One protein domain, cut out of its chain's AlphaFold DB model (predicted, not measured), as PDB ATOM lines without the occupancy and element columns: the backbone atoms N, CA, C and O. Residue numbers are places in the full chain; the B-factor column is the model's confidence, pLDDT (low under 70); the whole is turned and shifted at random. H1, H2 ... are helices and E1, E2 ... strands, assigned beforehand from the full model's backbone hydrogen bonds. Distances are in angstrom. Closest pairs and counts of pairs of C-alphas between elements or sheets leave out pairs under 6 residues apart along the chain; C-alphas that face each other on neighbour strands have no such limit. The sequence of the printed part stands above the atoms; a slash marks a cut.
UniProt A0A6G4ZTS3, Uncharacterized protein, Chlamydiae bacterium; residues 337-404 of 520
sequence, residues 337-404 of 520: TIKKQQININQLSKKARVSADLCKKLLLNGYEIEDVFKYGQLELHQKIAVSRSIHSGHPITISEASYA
ATOM      1  N   THR A 337     -26.603  26.043 -15.995       50.22
ATOM      2  CA  THR A 337     -27.899  25.352 -16.024       50.22
ATOM      3  C   THR A 337     -28.887  26.135 -16.879       50.22
ATOM      4  O   THR A 337     -29.219  27.272 -16.549       50.22
ATOM      5  N   ILE A 338     -29.384  25.520 -17.954       54.00
ATOM      6  CA  ILE A 338     -30.494  26.029 -18.774       54.00
ATOM      7  C   ILE A 338     -31.511  24.909 -18.967       54.00
ATOM      8  O   ILE A 338     -31.130  23.763 -19.183       54.00
ATOM      9  N   LYS A 339     -32.807  25.236 -18.851       51.22
ATOM     10  CA  LYS A 339     -33.939  24.313 -19.077       51.22
ATOM     11  C   LYS A 339     -33.774  22.932 -18.403       51.22
ATOM     12  O   LYS A 339     -34.074  21.908 -18.999       51.22
ATOM     13  N   LYS A 340     -33.315  22.903 -17.143       49.44
ATOM     14  CA  LYS A 340     -33.083  21.685 -16.326       49.44
ATOM     15  C   LYS A 340     -31.977  20.732 -16.826       49.44
ATOM     16  O   LYS A 340     -31.797  19.678 -16.224       49.44
ATOM     17  N   GLN A 341     -31.188  21.103 -17.836       53.06
ATOM     18  CA  GLN A 341     -30.011  20.342 -18.264       53.06
ATOM     19  C   GLN A 341     -28.724  21.016 -17.766       53.06
ATOM     20  O   GLN A 341     -28.552  22.234 -17.868       53.06
ATOM     21  N   GLN A 342     -27.809  20.225 -17.201       62.19
ATOM     22  CA  GLN A 342     -26.519  20.714 -16.718       62.19
ATOM     23  C   GLN A 342     -25.506  20.713 -17.871       62.19
ATOM     24  O   GLN A 342     -25.108  19.654 -18.352       62.19
ATOM     25  N   ILE A 343     -25.088  21.897 -18.332       66.56
ATOM     26  CA  ILE A 343     -24.207  22.039 -19.501       66.56
ATOM     27  C   ILE A 343     -22.801  22.465 -19.059       66.56
ATOM     28  O   ILE A 343     -22.615  23.487 -18.394       66.56
ATOM     29  N   ASN A 344     -21.775  21.720 -19.482       79.00
ATOM     30  CA  ASN A 344     -20.375  22.108 -19.293       79.00
ATOM     31  C   ASN A 344     -19.930  23.094 -20.392       79.00
ATOM     32  O   ASN A 344     -19.530  22.697 -21.490       79.00
ATOM     33  N   ILE A 345     -19.960  24.394 -20.081       77.44
ATOM     34  CA  ILE A 345     -19.624  25.477 -21.025       77.44
ATOM     35  C   ILE A 345     -18.209  25.367 -21.595       77.44
ATOM     36  O   ILE A 345     -17.996  25.703 -22.757       77.44
ATOM     37  N   ASN A 346     -17.239  24.874 -20.824       72.88
ATOM     38  CA  ASN A 346     -15.857  24.761 -21.294       72.88
ATOM     39  C   ASN A 346     -15.697  23.642 -22.329       72.88
ATOM     40  O   ASN A 346     -14.965  23.803 -23.306       72.88
ATOM     41  N   GLN A 347     -16.394  22.521 -22.139       76.50
ATOM     42  CA  GLN A 347     -16.429  21.447 -23.133       76.50
ATOM     43  C   GLN A 347     -17.168  21.893 -24.400       76.50
ATOM     44  O   GLN A 347     -16.663  21.670 -25.500       76.50
ATOM     45  N   LEU A 348     -18.303  22.583 -24.253       81.88
ATOM     46  CA  LEU A 348     -19.054  23.140 -25.380       81.88
ATOM     47  C   LEU A 348     -18.223  24.166 -26.165       81.88
ATOM     48  O   LEU A 348     -18.124  24.067 -27.381       81.88
ATOM     49  N   SER A 349     -17.561  25.097 -25.474       85.31
ATOM     50  CA  SER A 349     -16.670  26.108 -26.060       85.31
ATOM     51  C   SER A 349     -15.588  25.492 -26.946       85.31
ATOM     52  O   SER A 349     -15.417  25.902 -28.095       85.31
ATOM     53  N   LYS A 350     -14.901  24.458 -26.442       85.00
ATOM     54  CA  LYS A 350     -13.853  23.754 -27.192       85.00
ATOM     55  C   LYS A 350     -14.406  23.058 -28.435       85.00
ATOM     56  O   LYS A 350     -13.823  23.201 -29.505       85.00
ATOM     57  N   LYS A 351     -15.524  22.333 -28.305       85.81
ATOM     58  CA  LYS A 351     -16.121  21.595 -29.430       85.81
ATOM     59  C   LYS A 351     -16.718  22.532 -30.487       85.81
ATOM     60  O   LYS A 351     -16.549  22.284 -31.674       85.81
ATOM     61  N   ALA A 352     -17.370  23.616 -30.068       84.88
ATOM     62  CA  ALA A 352     -17.990  24.589 -30.966       84.88
ATOM     63  C   ALA A 352     -16.996  25.607 -31.548       84.88
ATOM     64  O   ALA A 352     -17.353  26.340 -32.465       84.88
ATOM     65  N   ARG A 353     -15.755  25.675 -31.037       85.19
ATOM     66  CA  ARG A 353     -14.755  26.708 -31.383       85.19
ATOM     67  C   ARG A 353     -15.285  28.135 -31.168       85.19
ATOM     68  O   ARG A 353     -15.019  29.052 -31.941       85.19
ATOM     69  N   VAL A 354     -16.034  28.315 -30.085       84.38
ATOM     70  CA  VAL A 354     -16.637  29.585 -29.654       84.38
ATOM     71  C   VAL A 354     -16.160  29.863 -28.233       84.38
ATOM     72  O   VAL A 354     -16.025  28.928 -27.448       84.38
ATOM     73  N   SER A 355     -15.867  31.115 -27.866       84.00
ATOM     74  CA  SER A 355     -15.399  31.419 -26.505       84.00
ATOM     75  C   SER A 355     -16.450  31.049 -25.451       84.00
ATOM     76  O   SER A 355     -17.649  31.198 -25.679       84.00
ATOM     77  N   ALA A 356     -16.002  30.587 -24.281       76.94
ATOM     78  CA  ALA A 356     -16.875  30.173 -23.177       76.94
ATOM     79  C   ALA A 356     -17.907  31.251 -22.798       76.94
ATOM     80  O   ALA A 356     -19.093  30.959 -22.631       76.94
ATOM     81  N   ASP A 357     -17.468  32.509 -22.749       77.38
ATOM     82  CA  ASP A 357     -18.318  33.663 -22.451       77.38
ATOM     83  C   ASP A 357     -19.414  33.853 -23.506       77.38
ATOM     84  O   ASP A 357     -20.556  34.179 -23.177       77.38
ATOM     85  N   LEU A 358     -19.085  33.617 -24.778       79.81
ATOM     86  CA  LEU A 358     -20.025  33.750 -25.881       79.81
ATOM     87  C   LEU A 358     -20.996  32.567 -25.951       79.81
ATOM     88  O   LEU A 358     -22.181  32.803 -26.159       79.81
ATOM     89  N   CYS A 359     -20.546  31.337 -25.678       82.38
ATOM     90  CA  CYS A 359     -21.437  30.183 -25.504       82.38
ATOM     91  C   CYS A 359     -22.486  30.466 -24.425       82.38
ATOM     92  O   CYS A 359     -23.680  30.301 -24.653       82.38
ATOM     93  N   LYS A 360     -22.048  30.966 -23.263       80.12
ATOM     94  CA  LYS A 360     -22.946  31.338 -22.165       80.12
ATOM     95  C   LYS A 360     -23.938  32.420 -22.592       80.12
ATOM     96  O   LYS A 360     -25.123  32.325 -22.289       80.12
ATOM     97  N   LYS A 361     -23.458  33.443 -23.301       80.12
ATOM     98  CA  LYS A 361     -24.283  34.560 -23.768       80.12
ATOM     99  C   LYS A 361     -25.337  34.122 -24.787       80.12
ATOM    100  O   LYS A 361     -26.468  34.581 -24.680       80.12
ATOM    101  N   LEU A 362     -24.988  33.247 -25.730       82.19
ATOM    102  CA  LEU A 362     -25.928  32.679 -26.700       82.19
ATOM    103  C   LEU A 362     -27.020  31.895 -25.974       82.19
ATOM    104  O   LEU A 362     -28.189  32.241 -26.067       82.19
ATOM    105  N   LEU A 363     -26.643  30.931 -25.141       82.62
ATOM    106  CA  LEU A 363     -27.623  30.100 -24.452       82.62
ATOM    107  C   LEU A 363     -28.547  30.922 -23.514       82.62
ATOM    108  O   LEU A 363     -29.752  30.694 -23.478       82.62
ATOM    109  N   LEU A 364     -28.026  31.947 -22.817       77.75
ATOM    110  CA  LEU A 364     -28.844  32.885 -22.016       77.75
ATOM    111  C   LEU A 364     -29.903  33.637 -22.832       77.75
ATOM    112  O   LEU A 364     -30.903  34.071 -22.270       77.75
ATOM    113  N   ASN A 365     -29.662  33.828 -24.128       74.88
ATOM    114  CA  ASN A 365     -30.576  34.511 -25.042       74.88
ATOM    115  C   ASN A 365     -31.483  33.530 -25.801       74.88
ATOM    116  O   ASN A 365     -32.069  33.907 -26.810       74.88
ATOM    117  N   GLY A 366     -31.613  32.293 -25.309       76.06
ATOM    118  CA  GLY A 366     -32.591  31.321 -25.796       76.06
ATOM    119  C   GLY A 366     -32.140  30.475 -26.985       76.06
ATOM    120  O   GLY A 366     -32.957  29.731 -27.511       76.06
ATOM    121  N   TYR A 367     -30.871  30.567 -27.390       82.06
ATOM    122  CA  TYR A 367     -30.295  29.683 -28.405       82.06
ATOM    123  C   TYR A 367     -30.076  28.283 -27.831       82.06
ATOM    124  O   TYR A 367     -29.674  28.149 -26.671       82.06
ATOM    125  N   GLU A 368     -30.287  27.255 -28.649       85.19
ATOM    126  CA  GLU A 368     -30.043  25.864 -28.263       85.19
ATOM    127  C   GLU A 368     -28.564  25.480 -28.461       85.19
ATOM    128  O   GLU A 368     -27.767  26.214 -29.057       85.19
ATOM    129  N   ILE A 369     -28.157  24.319 -27.941       83.38
ATOM    130  CA  ILE A 369     -26.766  23.842 -28.034       83.38
ATOM    131  C   ILE A 369     -26.331  23.716 -29.503       83.38
ATOM    132  O   ILE A 369     -25.215  24.105 -29.861       83.38
ATOM    133  N   GLU A 370     -27.221  23.228 -30.364       85.12
ATOM    134  CA  GLU A 370     -27.012  23.079 -31.804       85.12
ATOM    135  C   GLU A 370     -26.736  24.429 -32.479       85.12
ATOM    136  O   GLU A 370     -25.900  24.517 -33.382       85.12
ATOM    137  N   ASP A 371     -27.375  25.504 -32.015       85.25
ATOM    138  CA  ASP A 371     -27.158  26.851 -32.538       85.25
ATOM    139  C   ASP A 371     -25.770  27.386 -32.181       85.25
ATOM    140  O   ASP A 371     -25.151  28.089 -32.980       85.25
ATOM    141  N   VAL A 372     -25.230  27.014 -31.017       87.00
ATOM    142  CA  VAL A 372     -23.859  27.375 -30.619       87.00
ATOM    143  C   VAL A 372     -22.831  26.712 -31.540       87.00
ATOM    144  O   VAL A 372     -21.853  27.353 -31.934       87.00
ATOM    145  N   PHE A 373     -23.063  25.457 -31.941       88.31
ATOM    146  CA  PHE A 373     -22.221  24.769 -32.924       88.31
ATOM    147  C   PHE A 373     -22.293  25.427 -34.303       88.31
ATOM    148  O   PHE A 373     -21.251  25.708 -34.900       88.31
ATOM    149  N   LYS A 374     -23.505  25.738 -34.779       85.56
ATOM    150  CA  LYS A 374     -23.709  26.440 -36.055       85.56
ATOM    151  C   LYS A 374     -23.069  27.831 -36.040       85.56
ATOM    152  O   LYS A 374     -22.401  28.207 -36.999       85.56
ATOM    153  N   TYR A 375     -23.177  28.568 -34.931       85.62
ATOM    154  CA  TYR A 375     -22.538  29.875 -34.761       85.62
ATOM    155  C   TYR A 375     -21.013  29.812 -34.930       85.62
ATOM    156  O   TYR A 375     -20.413  30.705 -35.531       85.62
ATOM    157  N   GLY A 376     -20.366  28.756 -34.427       84.75
ATOM    158  CA  GLY A 376     -18.922  28.546 -34.576       84.75
ATOM    159  C   GLY A 376     -18.459  28.497 -36.035       84.75
ATOM    160  O   GLY A 376     -17.372  28.994 -36.351       84.75
ATOM    161  N   GLN A 377     -19.320  27.992 -36.919       85.31
ATOM    162  CA  GLN A 377     -19.068  27.803 -38.349       85.31
ATOM    163  C   GLN A 377     -19.375  29.046 -39.203       85.31
ATOM    164  O   GLN A 377     -18.991  29.087 -40.366       85.31
ATOM    165  N   LEU A 378     -20.015  30.076 -38.638       79.62
ATOM    166  CA  LEU A 378     -20.349  31.313 -39.351       79.62
ATOM    167  C   LEU A 378     -19.112  32.143 -39.732       79.62
ATOM    168  O   LEU A 378     -18.107  32.190 -39.005       79.62
ATOM    169  N   GLU A 379     -19.229  32.904 -40.815       76.94
ATOM    170  CA  GLU A 379     -18.256  33.929 -41.185       76.94
ATOM    171  C   GLU A 379     -18.315  35.144 -40.240       76.94
ATOM    172  O   GLU A 379     -19.305  35.395 -39.544       76.94
ATOM    173  N   LEU A 380     -17.243  35.946 -40.213       71.56
ATOM    174  CA  LEU A 380     -17.095  37.069 -39.276       71.56
ATOM    175  C   LEU A 380     -18.266  38.066 -39.341       71.56
ATOM    176  O   LEU A 380     -18.739  38.537 -38.307       71.56
ATOM    177  N   HIS A 381     -18.762  38.370 -40.541       65.06
ATOM    178  CA  HIS A 381     -19.852  39.324 -40.732       65.06
ATOM    179  C   HIS A 381     -21.195  38.810 -40.167       65.06
ATOM    180  O   HIS A 381     -21.937  39.580 -39.555       65.06
ATOM    181  N   GLN A 382     -21.461  37.503 -40.264       72.50
ATOM    182  CA  GLN A 382     -22.648  36.838 -39.705       72.50
ATOM    183  C   GLN A 382     -22.565  36.749 -38.173       72.50
ATOM    184  O   GLN A 382     -23.525  37.062 -37.467       72.50
ATOM    185  N   LYS A 383     -21.375  36.436 -37.637       78.75
ATOM    186  CA  LYS A 383     -21.088  36.471 -36.190       78.75
ATOM    187  C   LYS A 383     -21.357  37.857 -35.593       78.75
ATOM    188  O   LYS A 383     -21.955  37.986 -34.522       78.75
ATOM    189  N   ILE A 384     -20.961  38.913 -36.307       71.81
ATOM    190  CA  ILE A 384     -21.228  40.303 -35.916       71.81
ATOM    191  C   ILE A 384     -22.736  40.603 -35.904       71.81
ATOM    192  O   ILE A 384     -23.190  41.305 -34.998       71.81
ATOM    193  N   ALA A 385     -23.515  40.081 -36.857       69.62
ATOM    194  CA  ALA A 385     -24.963  40.288 -36.920       69.62
ATOM    195  C   ALA A 385     -25.687  39.692 -35.698       69.62
ATOM    196  O   ALA A 385     -26.394  40.414 -34.995       69.62
ATOM    197  N   VAL A 386     -25.413  38.426 -35.373       72.62
ATOM    198  CA  VAL A 386     -25.954  37.739 -34.182       72.62
ATOM    199  C   VAL A 386     -25.542  38.459 -32.892       72.62
ATOM    200  O   VAL A 386     -26.376  38.759 -32.042       72.62
ATOM    201  N   SER A 387     -24.260  38.822 -32.753       74.06
ATOM    202  CA  SER A 387     -23.759  39.524 -31.561       74.06
ATOM    203  C   SER A 387     -24.438  40.885 -31.347       74.06
ATOM    204  O   SER A 387     -24.749  41.266 -30.212       74.06
ATOM    205  N   ARG A 388     -24.713  41.616 -32.437       66.75
ATOM    206  CA  ARG A 388     -25.448  42.889 -32.408       66.75
ATOM    207  C   ARG A 388     -26.915  42.691 -32.032       66.75
ATOM    208  O   ARG A 388     -27.400  43.446 -31.196       66.75
ATOM    209  N   SER A 389     -27.568  41.679 -32.600       70.62
ATOM    210  CA  SER A 389     -28.965  41.322 -32.332       70.62
ATOM    211  C   SER A 389     -29.196  40.972 -30.851       70.62
ATOM    212  O   SER A 389     -30.096  41.527 -30.211       70.62
ATOM    213  N   ILE A 390     -28.302  40.167 -30.267       70.56
ATOM    214  CA  ILE A 390     -28.300  39.850 -28.832       70.56
ATOM    215  C   ILE A 390     -28.152  41.121 -27.990       70.56
ATOM    216  O   ILE A 390     -28.829  41.296 -26.981       70.56
ATOM    217  N   HIS A 391     -27.268  42.039 -28.390       66.56
ATOM    218  CA  HIS A 391     -27.065  43.286 -27.652       66.56
ATOM    219  C   HIS A 391     -28.278  44.229 -27.720       66.56
ATOM    220  O   HIS A 391     -28.514  44.977 -26.777       66.56
ATOM    221  N   SER A 392     -29.059  44.184 -28.803       59.56
ATOM    222  CA  SER A 392     -30.315  44.931 -28.947       59.56
ATOM    223  C   SER A 392     -31.533  44.257 -28.304       59.56
ATOM    224  O   SER A 392     -32.639  44.776 -28.445       59.56
ATOM    225  N   GLY A 393     -31.364  43.117 -27.622       64.50
ATOM    226  CA  GLY A 393     -32.456  42.409 -26.943       64.50
ATOM    227  C   GLY A 393     -33.469  41.747 -27.883       64.50
ATOM    228  O   GLY A 393     -34.560  41.412 -27.442       64.50
ATOM    229  N   HIS A 394     -33.114  41.568 -29.158       64.06
ATOM    230  CA  HIS A 394     -33.945  40.915 -30.173       64.06
ATOM    231  C   HIS A 394     -33.105  39.827 -30.854       64.06
ATOM    232  O   HIS A 394     -32.534  40.094 -31.917       64.06
ATOM    233  N   PRO A 395     -32.924  38.659 -30.207       72.56
ATOM    234  CA  PRO A 395     -32.113  37.563 -30.732       72.56
ATOM    235  C   PRO A 395     -32.653  37.071 -32.078       72.56
ATOM    236  O   PRO A 395     -33.846  36.817 -32.199       72.56
ATOM    237  N   ILE A 396     -31.780  36.943 -33.077       69.56
ATOM    238  CA  ILE A 396     -32.098  36.353 -34.384       69.56
ATOM    239  C   ILE A 396     -31.574  34.923 -34.434       69.56
ATOM    240  O   ILE A 396     -30.473  34.643 -33.961       69.56
ATOM    241  N   THR A 397     -32.318  34.013 -35.035       76.06
ATOM    242  CA  THR A 397     -31.876  32.640 -35.286       76.06
ATOM    243  C   THR A 397     -30.589  32.611 -36.120       76.06
ATOM    244  O   THR A 397     -30.286  33.520 -36.900       76.06
ATOM    245  N   ILE A 398     -29.804  31.539 -35.985       70.06
ATOM    246  CA  ILE A 398     -28.575  31.369 -36.778       70.06
ATOM    247  C   ILE A 398     -28.889  31.299 -38.284       70.06
ATOM    248  O   ILE A 398     -28.113  31.791 -39.101       70.06
ATOM    249  N   SER A 399     -30.054  30.764 -38.656       66.06
ATOM    250  CA  SER A 399     -30.577  30.779 -40.027       66.06
ATOM    251  C   SER A 399     -30.838  32.192 -40.557       66.06
ATOM    252  O   SER A 399     -30.459  32.490 -41.688       66.06
ATOM    253  N   GLU A 400     -31.412  33.088 -39.747       64.44
ATOM    254  CA  GLU A 400     -31.644  34.492 -40.127       64.44
ATOM    255  C   GLU A 400     -30.328  35.262 -40.301       64.44
ATOM    256  O   GLU A 400     -30.197  36.079 -41.212       64.44
ATOM    257  N   ALA A 401     -29.314  34.963 -39.481       60.34
ATOM    258  CA  ALA A 401     -27.985  35.561 -39.612       60.34
ATOM    259  C   ALA A 401     -27.272  35.164 -40.914       60.34
ATOM    260  O   ALA A 401     -26.553  35.977 -41.497       60.34
ATOM    261  N   SER A 402     -27.491  33.935 -41.382       57.22
ATOM    262  CA  SER A 402     -26.963  33.440 -42.658       57.22
ATOM    263  C   SER A 402     -27.661  34.065 -43.871       57.22
ATOM    264  O   SER A 402     -27.035  34.222 -44.918       57.22
ATOM    265  N   TYR A 403     -28.929  34.469 -43.726       46.19
ATOM    266  CA  TYR A 403     -29.749  35.066 -44.790       46.19
ATOM    267  C   TYR A 403     -29.531  36.582 -44.968       46.19
ATOM    268  O   TYR A 403     -30.031  37.175 -45.921       46.19
ATOM    269  N   ALA A 404     -28.736  37.225 -44.104       47.16
ATOM    270  CA  ALA A 404     -28.477  38.668 -44.097       47.16
ATOM    271  C   ALA A 404     -27.570  39.176 -45.253       47.16
ATOM    272  O   ALA A 404     -26.713  40.042 -45.056       47.16
TER     273      ALA A 404
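This is residues 337 to 404 of the 520 residues of an uncharacterized protein of Chlamydiae bacterium (UniProt A0A6G4ZTS3). Three short helices, H1, H2 and H3, cross one another in a small cluster, with the pair H4 and H5 at one end of it and a short turn that includes the strand E1 at the other end. H4, the longest helix, and the short H5 touch each other, and H5 only just meets the cluster at H3. The printed part has 68 residues with one named strand and five named helices, in the order E1, H1, H2, H3, H4, H5. The class is mostly helix, and E1 pairs with no named strand. The whole is compact, with a radius of gyration of the C-alphas of 11.3 A, and spans 33 by 22 by 17 A.

H4, residues 380 to 391, touches H5, residues 398 to 402, with residues 382 to 386 alone; the closest C-alphas are those of Gln 382 and Ala 401, 5.5 A apart. H5 only just touches H3, residues 369 to 377, with 3 pairs of C-alphas within 8 A, the closest those of Asp 371 and Ile 398 at 6.4 A. H3 and H4 are close but not clearly touching, with the C-alphas of Tyr 375 and Lys 383 closest at 6.9 A. H3 is the hub, touching three helices. It touches H1, residues 345 to 352, at a steep tilt of 48 degrees, the same way, with the C-alphas of Ala 352 and Phe 373 closest at 4.7 A. It touches H2, residues 356 to 364, at a steep tilt of 50 degrees, opposite ways, with the C-alphas of Cys 359 and Val 372 closest at 6.3 A. H1 and H2 touch and are about perpendicular at 83 degrees; their closest C-alphas, of Ser 349 and Ala 356, are 5.0 A apart. H1 and H4 are apart. E1, residues 341 to 343, and H1 meet only through their link; residues 337 to 338 pair antiparallel with residues 341 to 342 of E1. Each O i to N i+4 pair is within hydrogen-bond range in H1, H2, H4 and H5, and 4 of 5 in H3.

H4 is 16.5 A long from first to last C-alpha, from C-alpha 380 at (-17.095, 37.069, -39.276) to C-alpha 391 at (-27.065, 43.286, -27.652). H3 measures 13.5 A, H2 12.3 A, H1 10.1 A, H5 6.4 A and E1 6.2 A. E1 begins with C-alpha 341 at (-30.011, 20.342, -18.264).

The C-alphas of Lys 340 and His 381 are the two farthest apart, at 32.9 A. The printed part has no cut. No link is long; H4 to H5 is short, the others tight. The mean pLDDT of the printed part is 73.6, and residues 337 to 343 and 399 to 404 are among those under 70.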